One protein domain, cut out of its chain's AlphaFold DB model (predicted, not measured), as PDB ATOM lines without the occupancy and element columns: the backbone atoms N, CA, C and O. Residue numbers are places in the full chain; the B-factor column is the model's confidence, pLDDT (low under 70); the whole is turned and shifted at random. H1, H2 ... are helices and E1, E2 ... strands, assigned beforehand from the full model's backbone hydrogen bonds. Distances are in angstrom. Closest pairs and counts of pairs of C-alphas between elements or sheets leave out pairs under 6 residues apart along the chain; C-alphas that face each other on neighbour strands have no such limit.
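AT A GLANCE: This is residues 16 to 64 of the 127 residues of an uncharacterized protein of Pseudomonas sp. MSSRFD41 (UniProt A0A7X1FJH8). An open horseshoe: helix H1 with short H2 makes one arm, hairpin E1-E2 the bend, and hairpin E3-E4 the other arm, with an empty middle. The 49 printed residues run H1, H2, E1, E2, E3, E4, with two antiparallel two-strand sheets, class mixed. It is loose, radius of gyration of the C-alphas 12.4 A, spanning 29 by 27 by 20 A.

IN THESE COORDINATES: Find C-alpha 16 at (116.221, 126.957, 92.778); H1 runs 18.7 A to residue 28. Then come H2, residues 30 to 33; E1, 38 to 41; E2, 44 to 47; E3, 53 to 55; and E4, 61 to 63, ending at (131.948, 135.284, 84.355).

HOW THE PARTS SIT: H1 and H2 are close but not clearly touching, closest C-alphas Ile 26 and Thr 33, 6.0 A. Every O i to N i+4 pair in H1 is within hydrogen-bond range; H2 is too short for one. Look for N 39 and O 46, 2.8 A, in hairpin E1-E2, and N 54 and O 62, 2.9 A, in hairpin E3-E4, both within range. H1 is apart from the four strands.

THE WHOLE: The printed part has no cut, its links are tight, and no printed residue is under 70 in pLDDT.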
ATOM      1  N   GLN A  16     116.773 127.892  91.798       94.06
ATOM      2  CA  GLN A  16     116.221 126.957  92.778       94.06
ATOM      3  C   GLN A  16     116.765 125.534  92.581       94.06
ATOM      4  O   GLN A  16     117.103 124.862  93.559       94.06
ATOM      5  N   MET A  17     116.888 125.081  91.329       95.00
ATOM      6  CA  MET A  17     117.478 123.778  91.011       95.00
ATOM      7  C   MET A  17     118.968 123.738  91.373       95.00
ATOM      8  O   MET A  17     119.416 122.759  91.977       95.00
ATOM      9  N   LEU A  18     119.719 124.803  91.068       92.19
ATOM     10  CA  LEU A  18     121.131 124.937  91.442       92.19
ATOM     11  C   LEU A  18     121.316 124.916  92.958       92.19
ATOM     12  O   LEU A  18     122.099 124.113  93.459       92.19
ATOM     13  N   ARG A  19     120.538 125.710  93.702       93.88
ATOM     14  CA  ARG A  19     120.574 125.748  95.172       93.88
ATOM     15  C   ARG A  19     120.352 124.365  95.783       93.88
ATOM     16  O   ARG A  19     121.118 123.942  96.646       93.88
ATOM     17  N   ALA A  20     119.329 123.642  95.323       95.81
ATOM     18  CA  ALA A  20     119.047 122.290  95.807       95.81
ATOM     19  C   ALA A  20     120.198 121.316  95.495       95.81
ATOM     20  O   ALA A  20     120.565 120.474  96.325       95.81
ATOM     21  N   ARG A  21     120.793 121.440  94.303       93.06
ATOM     22  CA  ARG A  21     121.908 120.592  93.882       93.06
ATOM     23  C   ARG A  21     123.172 120.864  94.693       93.06
ATOM     24  O   ARG A  21     123.762 119.907  95.184       93.06
ATOM     25  N   LEU A  22     123.544 122.129  94.872       92.19
ATOM     26  CA  LEU A  22     124.698 122.538  95.674       92.19
ATOM     27  C   LEU A  22     124.550 122.088  97.129       92.19
ATOM     28  O   LEU A  22     125.459 121.460  97.662       92.19
ATOM     29  N   GLY A  23     123.370 122.269  97.732       92.81
ATOM     30  CA  GLY A  23     123.103 121.772  99.086       92.81
ATOM     31  C   GLY A  23     123.264 120.251  99.214       92.81
ATOM     32  O   GLY A  23     123.772 119.753 100.217       92.81
ATOM     33  N   THR A  24     122.895 119.495  98.174       94.25
ATOM     34  CA  THR A  24     123.113 118.039  98.140       94.25
ATOM     35  C   THR A  24     124.598 117.678  98.049       94.25
ATOM     36  O   THR A  24     125.017 116.701  98.665       94.25
ATOM     37  N   ILE A  25     125.387 118.432  97.275       92.31
ATOM     38  CA  ILE A  25     126.830 118.201  97.106       92.31
ATOM     39  C   ILE A  25     127.565 118.483  98.415       92.31
ATOM     40  O   ILE A  25     128.271 117.602  98.896       92.31
ATOM     41  N   ILE A  26     127.318 119.643  99.023       92.50
ATOM     42  CA  ILE A  26     127.931 120.057 100.294       92.50
ATOM     43  C   ILE A  26     127.662 119.018 101.386       92.50
ATOM     44  O   ILE A  26     128.581 118.554 102.050       92.50
ATOM     45  N   ARG A  27     126.411 118.548 101.510       90.38
ATOM     46  CA  ARG A  27     126.055 117.512 102.495       90.38
ATOM     47  C   ARG A  27     126.797 116.187 102.281       90.38
ATOM     48  O   ARG A  27     126.970 115.428 103.227       90.38
ATOM     49  N   ARG A  28     127.153 115.859 101.038       91.88
ATOM     50  CA  ARG A  28     127.841 114.604 100.693       91.88
ATOM     51  C   ARG A  28     129.357 114.712 100.787       91.88
ATOM     52  O   ARG A  28     130.006 113.682 100.924       91.88
ATOM     53  N   ASN A  29     129.903 115.914 100.658       89.31
ATOM     54  CA  ASN A  29     131.334 116.149 100.645       89.31
ATOM     55  C   ASN A  29     131.633 117.481 101.336       89.31
ATOM     56  O   ASN A  29     131.686 118.532 100.700       89.31
ATOM     57  N   GLU A  30     131.810 117.407 102.651       82.75
ATOM     58  CA  GLU A  30     132.038 118.568 103.508       82.75
ATOM     59  C   GLU A  30     133.324 119.323 103.141       82.75
ATOM     60  O   GLU A  30     133.352 120.547 103.241       82.75
ATOM     61  N   ALA A  31     134.344 118.627 102.619       81.56
ATOM     62  CA  ALA A  31     135.601 119.242 102.189       81.56
ATOM     63  C   ALA A  31     135.404 120.286 101.074       81.56
ATOM     64  O   ALA A  31     136.103 121.294 101.046       81.56
ATOM     65  N   LEU A  32     134.395 120.104 100.211       85.00
ATOM     66  CA  LEU A  32     134.068 121.071  99.156       85.00
ATOM     67  C   LEU A  32     133.476 122.382  99.692       85.00
ATOM     68  O   LEU A  32     133.362 123.337  98.935       85.00
ATOM     69  N   THR A  33     133.084 122.444 100.967       85.56
ATOM     70  CA  THR A  33     132.502 123.659 101.567       85.56
ATOM     71  C   THR A  33     133.524 124.785 101.673       85.56
ATOM     72  O   THR A  33     133.169 125.945 101.497       85.56
ATOM     73  N   ASN A  34     134.783 124.437 101.952       84.38
ATOM     74  CA  ASN A  34     135.861 125.399 102.199       84.38
ATOM     75  C   ASN A  34     136.892 125.447 101.063       84.38
ATOM     76  O   ASN A  34     137.862 126.194 101.147       84.38
ATOM     77  N   GLN A  35     136.710 124.641 100.018       86.62
ATOM     78  CA  GLN A  35     137.610 124.618  98.874       86.62
ATOM     79  C   GLN A  35     137.204 125.689  97.855       86.62
ATOM     80  O   GLN A  35     136.021 125.837  97.544       86.62
ATOM     81  N   GLN A  36     138.186 126.402  97.295       87.06
ATOM     82  CA  GLN A  36     137.940 127.322  96.187       87.06
ATOM     83  C   GLN A  36     137.379 126.560  94.978       87.06
ATOM     84  O   GLN A  36     137.897 125.513  94.581       87.06
ATOM     85  N   LEU A  37     136.303 127.088  94.391       89.38
ATOM     86  CA  LEU A  37     135.716 126.512  93.188       89.38
ATOM     87  C   LEU A  37     136.540 126.901  91.961       89.38
ATOM     88  O   LEU A  37     136.948 128.048  91.807       89.38
ATOM     89  N   MET A  38     136.726 125.932  91.066       89.38
ATOM     90  CA  MET A  38     137.413 126.121  89.791       89.38
ATOM     91  C   MET A  38     136.433 125.872  88.643       89.38
ATOM     92  O   MET A  38     135.742 124.848  88.617       89.38
ATOM     93  N   LEU A  39     136.398 126.776  87.671       89.12
ATOM     94  CA  LEU A  39     135.690 126.606  86.409       89.12
ATOM     95  C   LEU A  39     136.620 125.948  85.392       89.12
ATOM     96  O   LEU A  39     137.735 126.413  85.192       89.12
ATOM     97  N   SER A  40     136.158 124.894  84.719       88.19
ATOM     98  CA  SER A  40     136.903 124.266  83.625       88.19
ATOM     99  C   SER A  40     136.297 124.654  82.277       88.19
ATOM    100  O   SER A  40     135.158 124.281  81.999       88.19
ATOM    101  N   LEU A  41     137.069 125.327  81.423       83.50
ATOM    102  CA  LEU A  41     136.717 125.670  80.040       83.50
ATOM    103  C   LEU A  41     137.782 125.097  79.109       83.50
ATOM    104  O   LEU A  41     138.962 125.382  79.284       83.50
ATOM    105  N   ASP A  42     137.380 124.226  78.182       86.94
ATOM    106  CA  ASP A  42     138.283 123.547  77.236       86.94
ATOM    107  C   ASP A  42     139.521 122.895  77.888       86.94
ATOM    108  O   ASP A  42     140.605 122.820  77.319       86.94
ATOM    109  N   GLY A  43     139.350 122.398  79.118       82.62
ATOM    110  CA  GLY A  43     140.405 121.762  79.911       82.62
ATOM    111  C   GLY A  43     141.277 122.724  80.726       82.62
ATOM    112  O   GLY A  43     142.022 122.262  81.588       82.62
ATOM    113  N   GLN A  44     141.157 124.038  80.527       77.69
ATOM    114  CA  GLN A  44     141.802 125.049  81.365       77.69
ATOM    115  C   GLN A  44     140.950 125.362  82.595       77.69
ATOM    116  O   GLN A  44     139.728 125.484  82.496       77.69
ATOM    117  N   LYS A  45     141.600 125.490  83.755       83.00
ATOM    118  CA  LYS A  45     140.947 125.772  85.038       83.00
ATOM    119  C   LYS A  45     141.124 127.242  85.408       83.00
ATOM    120  O   LYS A  45     142.242 127.743  85.378       83.00
ATOM    121  N   TYR A  46     140.039 127.879  85.825       83.62
ATOM    122  CA  TYR A  46     140.005 129.270  86.267       83.62
ATOM    123  C   TYR A  46     139.426 129.340  87.679       83.62
ATOM    124  O   TYR A  46     138.397 128.704  87.927       83.62
ATOM    125  N   PRO A  47     140.059 130.065  88.611       86.62
ATOM    126  CA  PRO A  47     139.484 130.276  89.930       86.62
ATOM    127  C   PRO A  47     138.184 131.072  89.819       86.62
ATOM    128  O   PRO A  47     138.071 131.993  89.014       86.62
ATOM    129  N   VAL A  48     137.198 130.705  90.630       88.94
ATOM    130  CA  VAL A  48     135.945 131.449  90.774       88.94
ATOM    131  C   VAL A  48     135.960 132.160  92.122       88.94
ATOM    132  O   VAL A  48     136.273 131.546  93.146       88.94
ATOM    133  N   ASP A  49     135.612 133.439  92.122       87.94
ATOM    134  CA  ASP A  49     135.547 134.293  93.305       87.94
ATOM    135  C   ASP A  49     134.275 135.162  93.288       87.94
ATOM    136  O   ASP A  49     133.436 135.063  92.388       87.94
ATOM    137  N   SER A  50     134.076 135.957  94.340       86.75
ATOM    138  CA  SER A  50     132.888 136.806  94.482       86.75
ATOM    139  C   SER A  50     132.831 137.967  93.495       86.75
ATOM    140  O   SER A  50     131.757 138.530  93.289       86.75
ATOM    141  N   ASP A  51     133.968 138.343  92.921       86.75
ATOM    142  CA  ASP A  51     134.091 139.516  92.067       86.75
ATOM    143  C   ASP A  51     133.918 139.126  90.597       86.75
ATOM    144  O   ASP A  51     133.365 139.902  89.809       86.75
ATOM    145  N   ASN A  52     134.321 137.899  90.250       89.75
ATOM    146  CA  ASN A  52     134.345 137.380  88.892       89.75
ATOM    147  C   ASN A  52     133.106 136.567  88.488       89.75
ATOM    148  O   ASN A  52     132.887 136.393  87.292       89.75
ATOM    149  N   LEU A  53     132.284 136.106  89.440       92.25
ATOM    150  CA  LEU A  53     131.023 135.404  89.182       92.25
ATOM    151  C   LEU A  53     129.831 136.246  89.631       92.25
ATOM    152  O   LEU A  53     129.613 136.465  90.824       92.25
ATOM    153  N   LYS A  54     128.986 136.630  88.674       92.94
ATOM    154  CA  LYS A  54     127.752 137.380  88.928       92.94
ATOM    155  C   LYS A  54     126.564 136.705  88.264       92.94
ATOM    156  O   LYS A  54     126.696 135.934  87.317       92.94
ATOM    157  N   ILE A  55     125.383 136.982  88.802       91.44
ATOM    158  CA  ILE A  55     124.119 136.626  88.166       91.44
ATOM    159  C   ILE A  55     123.344 137.923  87.994       91.44
ATOM    160  O   ILE A  55     123.036 138.580  88.987       91.44
ATOM    161  N   SER A  56     123.085 138.296  86.747       91.19
ATOM    162  CA  SER A  56     122.337 139.499  86.392       91.19
ATOM    163  C   SER A  56     120.846 139.360  86.726       91.19
ATOM    164  O   SER A  56     120.329 138.259  86.953       91.19
ATOM    165  N   ASP A  57     120.123 140.482  86.709       91.69
ATOM    166  CA  ASP A  57     118.686 140.523  87.016       91.69
ATOM    167  C   ASP A  57     117.823 139.717  86.024       91.69
ATOM    168  O   ASP A  57     116.743 139.239  86.378       91.69
ATOM    169  N   ASP A  58     118.296 139.524  84.791       92.88
ATOM    170  CA  ASP A  58     117.654 138.693  83.766       92.88
ATOM    171  C   ASP A  58     118.086 137.213  83.816       92.88
ATOM    172  O   ASP A  58     117.653 136.403  82.994       92.88
ATOM    173  N   GLY A  59     118.866 136.826  84.832       89.44
ATOM    174  CA  GLY A  59     119.228 135.438  85.111       89.44
ATOM    175  C   GLY A  59     120.388 134.905  84.269       89.44
ATOM    176  O   GLY A  59     120.513 133.685  84.121       89.44
ATOM    177  N   VAL A  60     121.231 135.786  83.728       91.75
ATOM    178  CA  VAL A  60     122.464 135.419  83.023       91.75
ATOM    179  C   VAL A  60     123.582 135.232  84.041       91.75
ATOM    180  O   VAL A  60     123.763 136.044  84.943       91.75
ATOM    181  N   ILE A  61     124.330 134.135  83.913       91.19
ATOM    182  CA  ILE A  61     125.566 133.936  84.674       91.19
ATOM    183  C   ILE A  61     126.679 134.658  83.919       91.19
ATOM    184  O   ILE A  61     127.039 134.254  82.813       91.19
ATOM    185  N   GLU A  62     127.208 135.710  84.527       91.75
ATOM    186  CA  GLU A  62     128.338 136.481  84.024       91.75
ATOM    187  C   GLU A  62     129.615 136.006  84.715       91.75
ATOM    188  O   GLU A  62     129.652 135.827  85.935       91.75
ATOM    189  N   LEU A  63     130.649 135.768  83.910       90.19
ATOM    190  CA  LEU A  63     131.948 135.284  84.355       90.19
ATOM    191  C   LEU A  63     133.043 136.131  83.716       90.19
ATOM    192  O   LEU A  63     133.217 136.107  82.496       90.19
ATOM    193  N   GLU A  64     133.791 136.856  84.539       87.31
ATOM    194  CA  GLU A  64     134.969 137.607  84.109       87.31
ATOM    195  C   GLU A  64     136.217 136.747  84.308       87.31
ATOM    196  O   GLU A  64     136.684 136.520  85.420       87.31
TER     197      GLU A  64